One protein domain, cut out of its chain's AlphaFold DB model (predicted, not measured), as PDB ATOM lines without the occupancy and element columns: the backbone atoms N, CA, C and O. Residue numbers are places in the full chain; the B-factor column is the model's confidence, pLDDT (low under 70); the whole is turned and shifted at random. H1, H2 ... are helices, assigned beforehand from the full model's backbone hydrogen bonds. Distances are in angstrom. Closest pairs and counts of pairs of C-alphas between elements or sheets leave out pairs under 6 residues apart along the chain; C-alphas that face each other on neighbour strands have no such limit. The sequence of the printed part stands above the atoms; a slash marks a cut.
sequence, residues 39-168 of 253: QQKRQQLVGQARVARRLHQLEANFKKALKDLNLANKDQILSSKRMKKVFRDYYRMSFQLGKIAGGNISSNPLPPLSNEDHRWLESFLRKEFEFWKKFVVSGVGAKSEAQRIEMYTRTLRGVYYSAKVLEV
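AT A GLANCE: This is residues 39 to 168 of the 253 residues of an uncharacterized protein of Gammaproteobacteria bacterium (UniProt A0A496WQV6). H1 and H2 form a long hairpin, with H3 and H4 packed slantwise on one side. It is an up-and-down bundle, each helix running against the one before. The printed part has 130 residues, four named helices, class all helix, and is compact, radius of gyration of the C-alphas 16.1 A, spanning 54 by 28 by 24 A.

IN THESE COORDINATES: Find C-alpha 39 at (49.493, 6.693, -33.403); there H1 begins, running 43.2 A to residue 68. H2 spans residues 78 to 102, H3 115 to 138, H4 145 to 167, ending at C-alpha (28.968, 5.599, -25.814).

HOW THE PARTS SIT: The hub H2 touches H1 at a shallow tilt of 10 degrees, closest C-alphas Ala 101 and Gln 48, 6.3 A; H4, Gly 98 and Tyr 160, 4.2 A; and H3, Arg 88 and Leu 125, 6.9 A. Every O i to N i+4 pair is within hydrogen-bond range in H1 and H3, 20 of 21 in H2, 16 of 19 in H4.

THE WHOLE: The printed part has no cut; the H2 to H3 link is long. pLDDT is under 70 for 18 residues, among them 71 to 79.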
ATOM      1  N   GLN A  39      50.189   7.504 -32.401       80.88
ATOM      2  CA  GLN A  39      49.493   6.693 -33.403       80.88
ATOM      3  C   GLN A  39      48.029   6.467 -33.011       80.88
ATOM      4  O   GLN A  39      47.151   6.623 -33.859       80.88
ATOM      5  N   GLN A  40      47.748   6.196 -31.732       79.00
ATOM      6  CA  GLN A  40      46.375   6.062 -31.228       79.00
ATOM      7  C   GLN A  40      45.574   7.356 -31.417       79.00
ATOM      8  O   GLN A  40      44.467   7.334 -31.959       79.00
ATOM      9  N   LYS A  41      46.159   8.506 -31.056       83.00
ATOM     10  CA  LYS A  41      45.542   9.823 -31.266       83.00
ATOM     11  C   LYS A  41      45.280  10.086 -32.750       83.00
ATOM     12  O   LYS A  41      44.195  10.538 -33.111       83.00
ATOM     13  N   ARG A  42      46.235   9.766 -33.631       84.06
ATOM     14  CA  ARG A  42      46.071   9.913 -35.086       84.06
ATOM     15  C   ARG A  42      44.944   9.027 -35.620       84.06
ATOM     16  O   ARG A  42      44.098   9.519 -36.363       84.06
ATOM     17  N   GLN A  43      44.886   7.759 -35.219       81.94
ATOM     18  CA  GLN A  43      43.810   6.839 -35.605       81.94
ATOM     19  C   GLN A  43      42.441   7.332 -35.120       81.94
ATOM     20  O   GLN A  43      41.473   7.309 -35.881       81.94
ATOM     21  N   GLN A  44      42.367   7.854 -33.894       82.38
ATOM     22  CA  GLN A  44      41.150   8.447 -33.349       82.38
ATOM     23  C   GLN A  44      40.693   9.660 -34.172       82.38
ATOM     24  O   GLN A  44      39.518   9.740 -34.530       82.38
ATOM     25  N   LEU A  45      41.606  10.571 -34.523       85.19
ATOM     26  CA  LEU A  45      41.301  11.746 -35.348       85.19
ATOM     27  C   LEU A  45      40.822  11.353 -36.752       85.19
ATOM     28  O   LEU A  45      39.814  11.874 -37.229       85.19
ATOM     29  N   VAL A  46      41.494  10.395 -37.396       85.94
ATOM     30  CA  VAL A  46      41.093   9.876 -38.715       85.94
ATOM     31  C   VAL A  46      39.707   9.227 -38.648       85.94
ATOM     32  O   VAL A  46      38.856   9.491 -39.502       85.94
ATOM     33  N   GLY A  47      39.447   8.425 -37.612       85.69
ATOM     34  CA  GLY A  47      38.144   7.811 -37.367       85.69
ATOM     35  C   GLY A  47      37.037   8.850 -37.174       85.69
ATOM     36  O   GLY A  47      35.997   8.777 -37.830       85.69
ATOM     37  N   GLN A  48      37.282   9.870 -36.349       87.06
ATOM     38  CA  GLN A  48      36.344  10.975 -36.130       87.06
ATOM     39  C   GLN A  48      36.064  11.756 -37.419       87.06
ATOM     40  O   GLN A  48      34.902  12.034 -37.721       87.06
ATOM     41  N   ALA A  49      37.092  12.048 -38.221       89.50
ATOM     42  CA  ALA A  49      36.931  12.711 -39.512       89.50
ATOM     43  C   ALA A  49      36.097  11.866 -40.492       89.50
ATOM     44  O   ALA A  49      35.223  12.392 -41.184       89.50
ATOM     45  N   ARG A  50      36.304  10.541 -40.523       91.44
ATOM     46  CA  ARG A  50      35.503   9.620 -41.345       91.44
ATOM     47  C   ARG A  50      34.034   9.619 -40.921       91.44
ATOM     48  O   ARG A  50      33.161   9.685 -41.785       91.44
ATOM     49  N   VAL A  51      33.751   9.567 -39.620       92.75
ATOM     50  CA  VAL A  51      32.374   9.617 -39.104       92.75
ATOM     51  C   VAL A  51      31.715  10.962 -39.411       92.75
ATOM     52  O   VAL A  51      30.572  10.979 -39.859       92.75
ATOM     53  N   ALA A  52      32.440  12.072 -39.261       92.81
ATOM     54  CA  ALA A  52      31.934  13.401 -39.595       92.81
ATOM     55  C   ALA A  52      31.544  13.518 -41.080       92.81
ATOM     56  O   ALA A  52      30.457  14.006 -41.386       92.81
ATOM     57  N   ARG A  53      32.373  12.996 -41.998       94.88
ATOM     58  CA  ARG A  53      32.039  12.934 -43.433       94.88
ATOM     59  C   ARG A  53      30.793  12.090 -43.702       94.88
ATOM     60  O   ARG A  53      29.922  12.516 -44.452       94.88
ATOM     61  N   ARG A  54      30.674  10.921 -43.060       95.75
ATOM     62  CA  ARG A  54      29.486  10.056 -43.186       95.75
ATOM     63  C   ARG A  54      28.221  10.745 -42.680       95.75
ATOM     64  O   ARG A  54      27.189  10.627 -43.328       95.75
ATOM     65  N   LEU A  55      28.301  11.476 -41.567       96.50
ATOM     66  CA  LEU A  55      27.172  12.245 -41.040       96.50
ATOM     67  C   LEU A  55      26.760  13.358 -42.011       96.50
ATOM     68  O   LEU A  55      25.578  13.501 -42.290       96.50
ATOM     69  N   HIS A  56      27.721  14.090 -42.577       97.00
ATOM     70  CA  HIS A  56      27.436  15.116 -43.582       97.00
ATOM     71  C   HIS A  56      26.765  14.532 -44.838       97.00
ATOM     72  O   HIS A  56      25.773  15.072 -45.324       97.00
ATOM     73  N   GLN A  57      27.249  13.388 -45.335       97.69
ATOM     74  CA  GLN A  57      26.610  12.692 -46.456       97.69
ATOM     75  C   GLN A  57      25.192  12.226 -46.100       97.69
ATOM     76  O   GLN A  57      24.281  12.333 -46.919       97.69
ATOM     77  N   LEU A  58      24.995  11.730 -44.876       97.75
ATOM     78  CA  LEU A  58      23.689  11.315 -44.376       97.75
ATOM     79  C   LEU A  58      22.703  12.494 -44.333       97.75
ATOM     80  O   LEU A  58      21.562  12.335 -44.755       97.75
ATOM     81  N   GLU A  59      23.148  13.675 -43.889       97.88
ATOM     82  CA  GLU A  59      22.359  14.915 -43.911       97.88
ATOM     83  C   GLU A  59      21.942  15.298 -45.339       97.88
ATOM     84  O   GLU A  59      20.761  15.552 -45.589       97.88
ATOM     85  N   ALA A  60      22.884  15.287 -46.287       98.00
ATOM     86  CA  ALA A  60      22.613  15.597 -47.690       98.00
ATOM     87  C   ALA A  60      21.614  14.611 -48.320       98.00
ATOM     88  O   ALA A  60      20.643  15.024 -48.958       98.00
ATOM     89  N   ASN A  61      21.808  13.312 -48.085       97.75
ATOM     90  CA  ASN A  61      20.939  12.256 -48.598       97.75
ATOM     91  C   ASN A  61      19.533  12.324 -47.985       97.75
ATOM     92  O   ASN A  61      18.547  12.172 -48.704       97.75
ATOM     93  N   PHE A  62      19.420  12.614 -46.685       97.19
ATOM     94  CA  PHE A  62      18.126  12.778 -46.026       97.19
ATOM     95  C   PHE A  62      17.374  13.988 -46.574       97.19
ATOM     96  O   PHE A  62      16.195  13.891 -46.899       97.19
ATOM     97  N   LYS A  63      18.068  15.119 -46.736       95.88
ATOM     98  CA  LYS A  63      17.503  16.333 -47.332       95.88
ATOM     99  C   LYS A  63      16.987  16.077 -48.747       95.88
ATOM    100  O   LYS A  63      15.899  16.537 -49.075       95.88
ATOM    101  N   LYS A  64      17.739  15.333 -49.566       95.38
ATOM    102  CA  LYS A  64      17.294  14.895 -50.896       95.38
ATOM    103  C   LYS A  64      16.059  13.996 -50.797       95.38
ATOM    104  O   LYS A  64      15.047  14.307 -51.406       95.38
ATOM    105  N   ALA A  65      16.097  12.969 -49.949       93.44
ATOM    106  CA  ALA A  65      14.976  12.050 -49.758       93.44
ATOM    107  C   ALA A  65      13.688  12.762 -49.315       93.44
ATOM    108  O   ALA A  65      12.612  12.386 -49.764       93.44
ATOM    109  N   LEU A  66      13.777  13.793 -48.468       90.62
ATOM    110  CA  LEU A  66      12.616  14.590 -48.064       90.62
ATOM    111  C   LEU A  66      12.046  15.436 -49.210       90.62
ATOM    112  O   LEU A  66      10.829  15.553 -49.306       90.62
ATOM    113  N   LYS A  67      12.894  15.988 -50.086       89.50
ATOM    114  CA  LYS A  67      12.449  16.714 -51.289       89.50
ATOM    115  C   LYS A  67      11.787  15.781 -52.306       89.50
ATOM    116  O   LYS A  67      10.738  16.109 -52.851       89.50
ATOM    117  N   ASP A  68      12.360  14.596 -52.505       88.19
ATOM    118  CA  ASP A  68      11.866  13.588 -53.454       88.19
ATOM    119  C   ASP A  68      10.505  12.997 -53.043       88.19
ATOM    120  O   ASP A  68       9.833  12.353 -53.848       88.19
ATOM    121  N   LEU A  69      10.077  13.200 -51.792       83.88
ATOM    122  CA  LEU A  69       8.751  12.792 -51.325       83.88
ATOM    123  C   LEU A  69       7.619  13.688 -51.853       83.88
ATOM    124  O   LEU A  69       6.470  13.393 -51.541       83.88
ATOM    125  N   ASN A  70       7.940  14.710 -52.662       70.12
ATOM    126  CA  ASN A  70       7.015  15.590 -53.379       70.12
ATOM    127  C   ASN A  70       5.799  15.993 -52.528       70.12
ATOM    128  O   ASN A  70       4.681  15.519 -52.735       70.12
ATOM    129  N   LEU A  71       6.033  16.883 -51.562       68.25
ATOM    130  CA  LEU A  71       5.030  17.304 -50.576       68.25
ATOM    131  C   LEU A  71       3.823  18.035 -51.185       68.25
ATOM    132  O   LEU A  71       2.836  18.254 -50.485       68.25
ATOM    133  N   ALA A  72       3.887  18.386 -52.473       62.44
ATOM    134  CA  ALA A  72       2.787  18.990 -53.212       62.44
ATOM    135  C   ALA A  72       1.651  17.998 -53.507       62.44
ATOM    136  O   ALA A  72       0.500  18.420 -53.624       62.44
ATOM    137  N   ASN A  73       1.940  16.693 -53.594       64.44
ATOM    138  CA  ASN A  73       0.905  15.698 -53.850       64.44
ATOM    139  C   ASN A  73       0.237  15.283 -52.526       64.44
ATOM    140  O   ASN A  73       0.764  14.478 -51.754       64.44
ATOM    141  N   LYS A  74      -0.909  15.910 -52.240       58.31
ATOM    142  CA  LYS A  74      -1.660  15.801 -50.980       58.31
ATOM    143  C   LYS A  74      -2.382  14.464 -50.782       58.31
ATOM    144  O   LYS A  74      -3.081  14.339 -49.777       58.31
ATOM    145  N   ASP A  75      -2.191  13.464 -51.644       60.97
ATOM    146  CA  ASP A  75      -2.672  12.097 -51.401       60.97
ATOM    147  C   ASP A  75      -1.902  11.469 -50.216       60.97
ATOM    148  O   ASP A  75      -0.894  10.761 -50.312       60.97
ATOM    149  N   GLN A  76      -2.396  11.837 -49.033       56.91
ATOM    150  CA  GLN A  76      -1.741  11.948 -47.726       56.91
ATOM    151  C   GLN A  76      -1.425  10.616 -47.031       56.91
ATOM    152  O   GLN A  76      -0.797  10.601 -45.970       56.91
ATOM    153  N   ILE A  77      -1.856   9.482 -47.585       53.31
ATOM    154  CA  ILE A  77      -1.880   8.208 -46.849       53.31
ATOM    155  C   ILE A  77      -0.745   7.277 -47.291       53.31
ATOM    156  O   ILE A  77      -0.041   6.717 -46.439       53.31
ATOM    157  N   LEU A  78      -0.488   7.168 -48.599       51.25
ATOM    158  CA  LEU A  78       0.601   6.348 -49.153       51.25
ATOM    159  C   LEU A  78       1.984   6.976 -48.907       51.25
ATOM    160  O   LEU A  78       2.964   6.263 -48.665       51.25
ATOM    161  N   SER A  79       2.047   8.308 -48.826       59.19
ATOM    162  CA  SER A  79       3.244   9.047 -48.419       59.19
ATOM    163  C   SER A  79       3.640   8.772 -46.961       59.19
ATOM    164  O   SER A  79       4.827   8.807 -46.635       59.19
ATOM    165  N   SER A  80       2.705   8.387 -46.079       73.62
ATOM    166  CA  SER A  80       2.989   8.213 -44.648       73.62
ATOM    167  C   SER A  80       3.907   7.022 -44.339       73.62
ATOM    168  O   SER A  80       4.799   7.144 -43.499       73.62
ATOM    169  N   LYS A  81       3.743   5.875 -45.020       84.56
ATOM    170  CA  LYS A  81       4.579   4.678 -44.798       84.56
ATOM    171  C   LYS A  81       5.999   4.894 -45.317       84.56
ATOM    172  O   LYS A  81       6.959   4.626 -44.593       84.56
ATOM    173  N   ARG A  82       6.135   5.425 -46.539       87.19
ATOM    174  CA  ARG A  82       7.438   5.756 -47.135       87.19
ATOM    175  C   ARG A  82       8.160   6.815 -46.303       87.19
ATOM    176  O   ARG A  82       9.325   6.623 -45.976       87.19
ATOM    177  N   MET A  83       7.459   7.863 -45.871       87.44
ATOM    178  CA  MET A  83       8.003   8.899 -44.986       87.44
ATOM    179  C   MET A  83       8.469   8.316 -43.646       87.44
ATOM    180  O   MET A  83       9.607   8.549 -43.243       87.44
ATOM    181  N   LYS A  84       7.629   7.502 -42.984       91.06
ATOM    182  CA  LYS A  84       7.981   6.758 -41.756       91.06
ATOM    183  C   LYS A  84       9.262   5.970 -41.907       91.06
ATOM    184  O   LYS A  84      10.142   6.071 -41.054       91.06
ATOM    185  N   LYS A  85       9.385   5.243 -43.014       93.50
ATOM    186  CA  LYS A  85      10.596   4.500 -43.338       93.50
ATOM    187  C   LYS A  85      11.802   5.429 -43.497       93.50
ATOM    188  O   LYS A  85      12.822   5.177 -42.870       93.50
ATOM    189  N   VAL A  86      11.676   6.521 -44.253       94.44
ATOM    190  CA  VAL A  86      12.767   7.485 -44.471       94.44
ATOM    191  C   VAL A  86      13.259   8.067 -43.139       94.44
ATOM    192  O   VAL A  86      14.433   7.913 -42.817       94.44
ATOM    193  N   PHE A  87      12.400   8.651 -42.301       94.94
ATOM    194  CA  PHE A  87      12.848   9.162 -40.996       94.94
ATOM    195  C   PHE A  87      13.482   8.073 -40.131       94.94
ATOM    196  O   PHE A  87      14.556   8.296 -39.573       94.94
ATOM    197  N   ARG A  88      12.848   6.896 -40.034       96.75
ATOM    198  CA  ARG A  88      13.368   5.785 -39.231       96.75
ATOM    199  C   ARG A  88      14.774   5.401 -39.672       96.75
ATOM    200  O   ARG A  88      15.667   5.332 -38.832       96.75
ATOM    201  N   ASP A  89      14.976   5.191 -40.969       96.81
ATOM    202  CA  ASP A  89      16.253   4.751 -41.525       96.81
ATOM    203  C   ASP A  89      17.347   5.799 -41.280       96.81
ATOM    204  O   ASP A  89      18.412   5.476 -40.750       96.81
ATOM    205  N   TYR A  90      17.082   7.070 -41.593       97.94
ATOM    206  CA  TYR A  90      18.071   8.138 -41.435       97.94
ATOM    207  C   TYR A  90      18.380   8.457 -39.969       97.94
ATOM    208  O   TYR A  90      19.541   8.693 -39.625       97.94
ATOM    209  N   TYR A  91      17.392   8.407 -39.076       98.00
ATOM    210  CA  TYR A  91      17.614   8.674 -37.653       98.00
ATOM    211  C   TYR A  91      18.352   7.507 -37.003       98.00
ATOM    212  O   TYR A  91      19.295   7.734 -36.246       98.00
ATOM    213  N   ARG A  92      18.011   6.265 -37.373       97.75
ATOM    214  CA  ARG A  92      18.757   5.065 -36.981       97.75
ATOM    215  C   ARG A  92      20.215   5.146 -37.424       97.75
ATOM    216  O   ARG A  92      21.103   4.957 -36.596       97.75
ATOM    217  N   MET A  93      20.472   5.476 -38.690       97.00
ATOM    218  CA  MET A  93      21.835   5.629 -39.206       97.00
ATOM    219  C   MET A  93      22.601   6.725 -38.457       97.00
ATOM    220  O   MET A  93      23.751   6.512 -38.073       97.00
ATOM    221  N   SER A  94      21.968   7.870 -38.188       97.69
ATOM    222  CA  SER A  94      22.587   8.958 -37.423       97.69
ATOM    223  C   SER A  94      22.943   8.529 -35.997       97.69
ATOM    224  O   SER A  94      24.050   8.782 -35.518       97.69
ATOM    225  N   PHE A  95      22.032   7.809 -35.339       97.38
ATOM    226  CA  PHE A  95      22.240   7.255 -34.005       97.38
ATOM    227  C   PHE A  95      23.412   6.264 -33.988       97.38
ATOM    228  O   PHE A  95      24.315   6.378 -33.164       97.38
ATOM    229  N   GLN A  96      23.470   5.340 -34.950       95.50
ATOM    230  CA  GLN A  96      24.581   4.394 -35.084       95.50
ATOM    231  C   GLN A  96      25.918   5.107 -35.331       95.50
ATOM    232  O   GLN A  96      26.917   4.752 -34.708       95.50
ATOM    233  N   LEU A  97      25.953   6.150 -36.171       95.81
ATOM    234  CA  LEU A  97      27.150   6.984 -36.347       95.81
ATOM    235  C   LEU A  97      27.568   7.666 -35.036       95.81
ATOM    236  O   LEU A  97      28.762   7.761 -34.753       95.81
ATOM    237  N   GLY A  98      26.604   8.104 -34.224       95.69
ATOM    238  CA  GLY A  98      26.859   8.649 -32.893       95.69
ATOM    239  C   GLY A  98      27.510   7.622 -31.971       95.69
ATOM    240  O   GLY A  98      28.522   7.931 -31.341       95.69
ATOM    241  N   LYS A  99      27.016   6.375 -31.975       94.00
ATOM    242  CA  LYS A  99      27.623   5.281 -31.202       94.00
ATOM    243  C   LYS A  99      29.077   5.009 -31.621       94.00
ATOM    244  O   LYS A  99      29.953   4.851 -30.772       94.00
ATOM    245  N   ILE A 100      29.358   5.021 -32.928       92.50
ATOM    246  CA  ILE A 100      30.725   4.894 -33.471       92.50
ATOM    247  C   ILE A 100      31.616   6.027 -32.955       92.50
ATOM    248  O   ILE A 100      32.734   5.789 -32.503       92.50
ATOM    249  N   ALA A 101      31.114   7.262 -32.986       92.12
ATOM    250  CA  ALA A 101      31.865   8.438 -32.565       92.12
ATOM    251  C   ALA A 101      32.137   8.516 -31.057       92.12
ATOM    252  O   ALA A 101      33.043   9.253 -30.658       92.12
ATOM    253  N   GLY A 102      31.339   7.841 -30.226       89.88
ATOM    254  CA  GLY A 102      31.514   7.830 -28.771       89.88
ATOM    255  C   GLY A 102      32.612   6.877 -28.294       89.88
ATOM    256  O   GLY A 102      33.254   7.163 -27.294       89.88
ATOM    257  N   GLY A 103      32.905   5.814 -29.046       82.25
ATOM    258  CA  GLY A 103      33.927   4.837 -28.651       82.25
ATOM    259  C   GLY A 103      34.076   3.633 -29.582       82.25
ATOM    260  O   GLY A 103      35.130   3.001 -29.598       82.25
ATOM    261  N   ASN A 104      33.084   3.351 -30.434       68.06
ATOM    262  CA  ASN A 104      33.093   2.207 -31.356       68.06
ATOM    263  C   ASN A 104      33.690   2.549 -32.736       68.06
ATOM    264  O   ASN A 104      33.063   2.307 -33.766       68.06
ATOM    265  N   ILE A 105      34.905   3.115 -32.765       62.16
ATOM    266  CA  ILE A 105      35.525   3.750 -33.953       62.16
ATOM    267  C   ILE A 105      35.691   2.788 -35.154       62.16
ATOM    268  O   ILE A 105      35.766   3.240 -36.298       62.16
ATOM    269  N   SER A 106      35.677   1.470 -34.931       58.88
ATOM    270  CA  SER A 106      35.902   0.447 -35.963       58.88
ATOM    271  C   SER A 106      34.697  -0.473 -36.181       58.88
ATOM    272  O   SER A 106      34.780  -1.675 -35.948       58.88
ATOM    273  N   SER A 107      33.566   0.065 -36.634       57.47
ATOM    274  CA  SER A 107      32.430  -0.775 -37.039       57.47
ATOM    275  C   SER A 107      31.948  -0.412 -38.446       57.47
ATOM    276  O   SER A 107      31.175   0.523 -38.682       57.47
ATOM    277  N   ASN A 108      32.493  -1.151 -39.413       64.62
ATOM    278  CA  ASN A 108      31.748  -1.548 -40.596       64.62
ATOM    279  C   ASN A 108      31.524  -3.066 -40.464       64.62
ATOM    280  O   ASN A 108      32.528  -3.771 -40.365       64.62
ATOM    281  N   PRO A 109      30.278  -3.570 -40.411       80.19
ATOM    282  CA  PRO A 109      28.998  -2.857 -40.543       80.19
ATOM    283  C   PRO A 109      28.680  -1.915 -39.365       80.19
ATOM    284  O   PRO A 109      29.364  -1.941 -38.347       80.19
ATOM    285  N   LEU A 110      27.656  -1.057 -39.513       83.88
ATOM    286  CA  LEU A 110      27.156  -0.195 -38.425       83.88
ATOM    287  C   LEU A 110      26.799  -1.038 -37.185       83.88
ATOM    288  O   LEU A 110      26.240  -2.125 -37.349       83.88
ATOM    289  N   PRO A 111      27.052  -0.544 -35.957       83.88
ATOM    290  CA  PRO A 111      26.805  -1.322 -34.752       83.88
ATOM    291  C   PRO A 111      25.313  -1.664 -34.614       83.88
ATOM    292  O   PRO A 111      24.460  -0.817 -34.923       83.88
ATOM    293  N   PRO A 112      24.972  -2.875 -34.139       90.06
ATOM    294  CA  PRO A 112      23.595  -3.205 -33.806       90.06
ATOM    295  C   PRO A 112      23.088  -2.290 -32.685       90.06
ATOM    296  O   PRO A 112      23.859  -1.749 -31.889       90.06
ATOM    297  N   LEU A 113      21.773  -2.091 -32.648       92.88
ATOM    298  CA  LEU A 113      21.115  -1.293 -31.621       92.88
ATOM    299  C   LEU A 113      20.553  -2.202 -30.532       92.88
ATOM    300  O   LEU A 113      19.981  -3.249 -30.837       92.88
ATOM    301  N   SER A 114      20.697  -1.780 -29.277       94.06
ATOM    302  CA  SER A 114      20.059  -2.444 -28.138       94.06
ATOM    303  C   SER A 114      18.537  -2.251 -28.155       94.06
ATOM    304  O   SER A 114      17.999  -1.415 -28.889       94.06
ATOM    305  N   ASN A 115      17.813  -2.999 -27.322       96.25
ATOM    306  CA  ASN A 115      16.368  -2.808 -27.165       96.25
ATOM    307  C   ASN A 115      16.045  -1.425 -26.579       96.25
ATOM    308  O   ASN A 115      15.054  -0.801 -26.955       96.25
ATOM    309  N   GLU A 116      16.896  -0.921 -25.690       95.19
ATOM    310  CA  GLU A 116      16.820   0.415 -25.105       95.19
ATOM    311  C   GLU A 116      16.979   1.492 -26.185       95.19
ATOM    312  O   GLU A 116      16.168   2.418 -26.244       95.19
ATOM    313  N   ASP A 117      17.962   1.329 -27.079       95.62
ATOM    314  CA  ASP A 117      18.192   2.233 -28.211       95.62
ATOM    315  C   ASP A 117      16.974   2.259 -29.147       95.62
ATOM    316  O   ASP A 117      16.512   3.334 -29.537       95.62
ATOM    317  N   HIS A 118      16.407   1.089 -29.471       96.19
ATOM    318  CA  HIS A 118      15.192   0.993 -30.285       96.19
ATOM    319  C   HIS A 118      14.001   1.694 -29.622       96.19
ATOM    320  O   HIS A 118      13.316   2.482 -30.275       96.19
ATOM    321  N   ARG A 119      13.766   1.462 -28.323       96.81
ATOM    322  CA  ARG A 119      12.673   2.116 -27.584       96.81
ATOM    323  C   ARG A 119      12.835   3.633 -27.559       96.81
ATOM    324  O   ARG A 119      11.854   4.354 -27.752       96.81
ATOM    325  N   TRP A 120      14.056   4.124 -27.342       96.81
ATOM    326  CA  TRP A 120      14.337   5.556 -27.373       96.81
ATOM    327  C   TRP A 120      14.080   6.144 -28.768       96.81
ATOM    328  O   TRP A 120      13.348   7.129 -28.880       96.81
ATOM    329  N   LEU A 121      14.605   5.512 -29.825       96.69
ATOM    330  CA  LEU A 121      14.435   5.966 -31.207       96.69
ATOM    331  C   LEU A 121      12.972   5.981 -31.640       96.69
ATOM    332  O   LEU A 121      12.536   6.974 -32.208       96.69
ATOM    333  N   GLU A 122      12.197   4.934 -31.362       96.31
ATOM    334  CA  GLU A 122      10.777   4.893 -31.736       96.31
ATOM    335  C   GLU A 122       9.962   5.943 -30.964       96.31
ATOM    336  O   GLU A 122       9.102   6.614 -31.539       96.31
ATOM    337  N   SER A 123      10.271   6.172 -29.682       96.38
ATOM    338  CA  SER A 123       9.642   7.250 -28.908       96.38
ATOM    339  C   SER A 123       9.972   8.636 -29.476       96.38
ATOM    340  O   SER A 123       9.083   9.485 -29.584       96.38
ATOM    341  N   PHE A 124      11.228   8.853 -29.874       96.12
ATOM    342  CA  PHE A 124      11.688  10.088 -30.506       96.12
ATOM    343  C   PHE A 124      11.044  10.298 -31.885       96.12
ATOM    344  O   PHE A 124      10.441  11.341 -32.131       96.12
ATOM    345  N   LEU A 125      11.079   9.277 -32.747       95.62
ATOM    346  CA  LEU A 125      10.473   9.280 -34.079       95.62
ATOM    347  C   LEU A 125       8.980   9.579 -34.014       95.62
ATOM    348  O   LEU A 125       8.493  10.378 -34.804       95.62
ATOM    349  N   ARG A 126       8.249   8.991 -33.062       94.44
ATOM    350  CA  ARG A 126       6.823   9.280 -32.872       94.44
ATOM    351  C   ARG A 126       6.577  10.775 -32.662       94.44
ATOM    352  O   ARG A 126       5.694  11.320 -33.312       94.44
ATOM    353  N   LYS A 127       7.362  11.447 -31.810       93.81
ATOM    354  CA  LYS A 127       7.231  12.899 -31.583       93.81
ATOM    355  C   LYS A 127       7.535  13.698 -32.851       93.81
ATOM    356  O   LYS A 127       6.752  14.563 -33.229       93.81
ATOM    357  N   GLU A 128       8.629  13.367 -33.529       93.31
ATOM    358  CA  GLU A 128       9.040  14.028 -34.775       93.31
ATOM    359  C   GLU A 128       7.985  13.866 -35.876       93.31
ATOM    360  O   GLU A 128       7.681  14.817 -36.598       93.31
ATOM    361  N   PHE A 129       7.345  12.697 -35.937       89.19
ATOM    362  CA  PHE A 129       6.238  12.432 -36.844       89.19
ATOM    363  C   PHE A 129       4.983  13.230 -36.534       89.19
ATOM    364  O   PHE A 129       4.321  13.678 -37.467       89.19
ATOM    365  N   GLU A 130       4.641  13.427 -35.264       89.19
ATOM    366  CA  GLU A 130       3.509  14.284 -34.903       89.19
ATOM    367  C   GLU A 130       3.754  15.736 -35.338       89.19
ATOM    368  O   GLU A 130       2.855  16.376 -35.884       89.19
ATOM    369  N   PHE A 131       4.984  16.245 -35.201       88.31
ATOM    370  CA  PHE A 131       5.345  17.556 -35.755       88.31
ATOM    371  C   PHE A 131       5.285  17.578 -37.286       88.31
ATOM    372  O   PHE A 131       4.776  18.536 -37.866       88.31
ATOM    373  N   TRP A 132       5.757  16.515 -37.941       86.56
ATOM    374  CA  TRP A 132       5.740  16.410 -39.400       86.56
ATOM    375  C   TRP A 132       4.317  16.371 -39.965       86.56
ATOM    376  O   TRP A 132       4.010  17.080 -40.918       86.56
ATOM    377  N   LYS A 133       3.418  15.584 -39.364       84.44
ATOM    378  CA  LYS A 133       2.004  15.527 -39.763       84.44
ATOM    379  C   LYS A 133       1.357  16.901 -39.687       84.44
ATOM    380  O   LYS A 133       0.704  17.312 -40.638       84.44
ATOM    381  N   LYS A 134       1.579  17.621 -38.580       83.88
ATOM    382  CA  LYS A 134       1.088  18.995 -38.425       83.88
ATOM    383  C   LYS A 134       1.605  19.880 -39.548       83.88
ATOM    384  O   LYS A 134       0.813  20.603 -40.127       83.88
ATOM    385  N   PHE A 135       2.886  19.764 -39.901       80.88
ATOM    386  CA  PHE A 135       3.464  20.487 -41.031       80.88
ATOM    387  C   PHE A 135       2.771  20.171 -42.369       80.88
ATOM    388  O   PHE A 135       2.412  21.101 -43.085       80.88
ATOM    389  N   VAL A 136       2.550  18.895 -42.694       77.12
ATOM    390  CA  VAL A 136       1.899  18.498 -43.956       77.12
ATOM    391  C   VAL A 136       0.442  18.969 -44.017       77.12
ATOM    392  O   VAL A 136      -0.013  19.413 -45.068       77.12
ATOM    393  N   VAL A 137      -0.290  18.895 -42.901       73.38
ATOM    394  CA  VAL A 137      -1.714  19.265 -42.838       73.38
ATOM    395  C   VAL A 137      -1.915  20.781 -42.808       73.38
ATOM    396  O   VAL A 137      -2.769  21.288 -43.528       73.38
ATOM    397  N   SER A 138      -1.133  21.521 -42.015       69.62
ATOM    398  CA  SER A 138      -1.309  22.972 -41.843       69.62
ATOM    399  C   SER A 138      -0.854  23.803 -43.046       69.62
ATOM    400  O   SER A 138      -1.004  25.021 -43.035       69.62
ATOM    401  N   GLY A 139      -0.220  23.178 -44.042       65.38
ATOM    402  CA  GLY A 139       0.448  23.885 -45.126       65.38
ATOM    403  C   GLY A 139       1.660  24.702 -44.658       65.38
ATOM    404  O   GLY A 139       2.177  24.562 -43.539       65.38
ATOM    405  N   VAL A 140       2.145  25.561 -45.554       60.38
ATOM    406  CA  VAL A 140       3.322  26.404 -45.330       60.38
ATOM    407  C   VAL A 140       2.936  27.563 -44.401       60.38
ATOM    408  O   VAL A 140       2.521  28.619 -44.856       60.38
ATOM    409  N   GLY A 141       3.045  27.372 -43.079       68.88
ATOM    410  CA  GLY A 141       3.007  28.500 -42.125       68.88
ATOM    411  C   GLY A 141       4.188  29.472 -42.334       68.88
ATOM    412  O   GLY A 141       4.865  29.413 -43.350       68.88
ATOM    413  N   ALA A 142       4.559  30.278 -41.331       76.88
ATOM    414  CA  ALA A 142       5.641  31.284 -41.442       76.88
ATOM    415  C   ALA A 142       7.030  30.774 -41.917       76.88
ATOM    416  O   ALA A 142       7.922  31.571 -42.194       76.88
ATOM    417  N   LYS A 143       7.248  29.454 -41.981       83.62
ATOM    418  CA  LYS A 143       8.465  28.841 -42.531       83.62
ATOM    419  C   LYS A 143       8.165  28.120 -43.833       83.62
ATOM    420  O   LYS A 143       7.264  27.275 -43.850       83.62
ATOM    421  N   SER A 144       8.998  28.366 -44.845       88.31
ATOM    422  CA  SER A 144       8.947  27.667 -46.130       88.31
ATOM    423  C   SER A 144       9.207  26.166 -45.973       88.31
ATOM    424  O   SER A 144       9.831  25.718 -45.005       88.31
ATOM    425  N   GLU A 145       8.765  25.374 -46.948       86.50
ATOM    426  CA  GLU A 145       9.053  23.937 -47.009       86.50
ATOM    427  C   GLU A 145      10.556  23.648 -46.866       86.50
ATOM    428  O   GLU A 145      10.968  22.851 -46.021       86.50
ATOM    429  N   ALA A 146      11.393  24.372 -47.616       90.19
ATOM    430  CA  ALA A 146      12.843  24.212 -47.579       90.19
ATOM    431  C   ALA A 146      13.435  24.476 -46.183       90.19
ATOM    432  O   ALA A 146      14.313  23.735 -45.733       90.19
ATOM    433  N   GLN A 147      12.942  25.499 -45.475       91.06
ATOM    434  CA  GLN A 147      13.375  25.804 -44.107       91.06
ATOM    435  C   GLN A 147      12.996  24.693 -43.124       91.06
ATOM    436  O   GLN A 147      13.746  24.417 -42.189       91.06
ATOM    437  N   ARG A 148      11.851  24.040 -43.322       88.75
ATOM    438  CA  ARG A 148      11.383  22.954 -42.453       88.75
ATOM    439  C   ARG A 148      12.113  21.650 -42.724       88.75
ATOM    440  O   ARG A 148      12.560  21.022 -41.770       88.75
ATOM    441  N   ILE A 149      12.323  21.289 -43.991       92.31
ATOM    442  CA  ILE A 149      13.199  20.167 -44.366       92.31
ATOM    443  C   ILE A 149      14.557  20.331 -43.682       92.31
ATOM    444  O   ILE A 149      15.039  19.416 -43.019       92.31
ATOM    445  N   GLU A 150      15.134  21.530 -43.757       94.81
ATOM    446  CA  GLU A 150      16.402  21.848 -43.110       94.81
ATOM    447  C   GLU A 150      16.349  21.686 -41.578       94.81
ATOM    448  O   GLU A 150      17.326  21.226 -40.982       94.81
ATOM    449  N   MET A 151      15.226  22.002 -40.920       94.62
ATOM    450  CA  MET A 151      15.057  21.745 -39.485       94.62
ATOM    451  C   MET A 151      15.170  20.254 -39.156       94.62
ATOM    452  O   MET A 151      15.924  19.914 -38.244       94.62
ATOM    453  N   TYR A 152      14.488  19.378 -39.900       95.44
ATOM    454  CA  TYR A 152      14.560  17.928 -39.690       95.44
ATOM    455  C   TYR A 152      15.929  17.355 -40.054       95.44
ATOM    456  O   TYR A 152      16.427  16.462 -39.367       95.44
ATOM    457  N   THR A 153      16.577  17.888 -41.094       97.00
ATOM    458  CA  THR A 153      17.955  17.519 -41.434       97.00
ATOM    459  C   THR A 153      18.907  17.845 -40.288       97.00
ATOM    460  O   THR A 153      19.703  16.996 -39.895       97.00
ATOM    461  N   ARG A 154      18.789  19.029 -39.673       96.44
ATOM    462  CA  ARG A 154      19.630  19.423 -38.529       96.44
ATOM    463  C   ARG A 154      19.387  18.573 -37.285       96.44
ATOM    464  O   ARG A 154      20.333  18.379 -36.515       96.44
ATOM    465  N   THR A 155      18.177  18.043 -37.104       97.56
ATOM    466  CA  THR A 155      17.848  17.113 -36.013       97.56
ATOM    467  C   THR A 155      18.694  15.841 -36.065       97.56
ATOM    468  O   THR A 155      19.028  15.303 -35.008       97.56
ATOM    469  N   LEU A 156      19.162  15.404 -37.248       98.25
ATOM    470  CA  LEU A 156      20.087  14.267 -37.356       98.25
ATOM    471  C   LEU A 156      21.315  14.449 -36.458       98.25
ATOM    472  O   LEU A 156      21.702  13.503 -35.777       98.25
ATOM    473  N   ARG A 157      21.892  15.655 -36.373       97.50
ATOM    474  CA  ARG A 157      23.022  15.920 -35.462       97.50
ATOM    475  C   ARG A 157      22.644  15.799 -33.995       97.50
ATOM    476  O   ARG A 157      23.470  15.353 -33.209       97.50
ATOM    477  N   GLY A 158      21.424  16.190 -33.633       97.62
ATOM    478  CA  GLY A 158      20.902  15.972 -32.289       97.62
ATOM    479  C   GLY A 158      20.879  14.484 -31.961       97.62
ATOM    480  O   GLY A 158      21.466  14.067 -30.968       97.62
ATOM    481  N   VAL A 159      20.290  13.668 -32.842       98.38
ATOM    482  CA  VAL A 159      20.231  12.201 -32.695       98.38
ATOM    483  C   VAL A 159      21.634  11.590 -32.595       98.38
ATOM    484  O   VAL A 159      21.892  10.755 -31.728       98.38
ATOM    485  N   TYR A 160      22.563  12.058 -33.429       97.88
ATOM    486  CA  TYR A 160      23.973  11.673 -33.385       97.88
ATOM    487  C   TYR A 160      24.621  12.005 -32.033       97.88
ATOM    488  O   TYR A 160      25.281  11.150 -31.443       97.88
ATOM    489  N   TYR A 161      24.433  13.222 -31.510       97.50
ATOM    490  CA  TYR A 161      24.995  13.608 -30.216       97.50
ATOM    491  C   TYR A 161      24.380  12.821 -29.061       97.50
ATOM    492  O   TYR A 161      25.125  12.429 -28.167       97.50
ATOM    493  N   SER A 162      23.074  12.540 -29.095       97.50
ATOM    494  CA  SER A 162      22.411  11.703 -28.090       97.50
ATOM    495  C   SER A 162      23.093  10.341 -27.988       97.50
ATOM    496  O   SER A 162      23.522   9.956 -26.906       97.50
ATOM    497  N   ALA A 163      23.295   9.655 -29.115       96.62
ATOM    498  CA  ALA A 163      24.006   8.380 -29.140       96.62
ATOM    499  C   ALA A 163      25.484   8.503 -28.748       96.62
ATOM    500  O   ALA A 163      26.003   7.674 -28.006       96.62
ATOM    501  N   LYS A 164      26.169   9.558 -29.202       95.94
ATOM    502  CA  LYS A 164      27.577   9.791 -28.860       95.94
ATOM    503  C   LYS A 164      27.773   9.921 -27.351       95.94
ATOM    504  O   LYS A 164      28.679   9.302 -26.811       95.94
ATOM    505  N   VAL A 165      26.913  10.678 -26.669       96.75
ATOM    506  CA  VAL A 165      26.922  10.832 -25.202       96.75
ATOM    507  C   VAL A 165      26.698   9.491 -24.489       96.75
ATOM    508  O   VAL A 165      27.217   9.283 -23.392       96.75
ATOM    509  N   LEU A 166      25.950   8.562 -25.090       94.25
ATOM    510  CA  LEU A 166      25.730   7.234 -24.517       94.25
ATOM    511  C   LEU A 166      26.975   6.344 -24.576       94.25
ATOM    512  O   LEU A 166      27.181   5.567 -23.649       94.25
ATOM    513  N   GLU A 167      27.823   6.495 -25.589       93.50
ATOM    514  CA  GLU A 167      28.968   5.599 -25.814       93.50
ATOM    515  C   GLU A 167      30.323   6.162 -25.367       93.50
ATOM    516  O   GLU A 167      31.327   5.462 -25.472       93.50
ATOM    517  N   VAL A 168      30.394   7.410 -24.887       93.12
ATOM    518  CA  VAL A 168      31.670   7.938 -24.375       93.12
ATOM    519  C   VAL A 168      32.154   7.163 -23.141       93.12
ATOM    520  O   VAL A 168      31.325   6.705 -22.345       93.12
TER     521      VAL A 168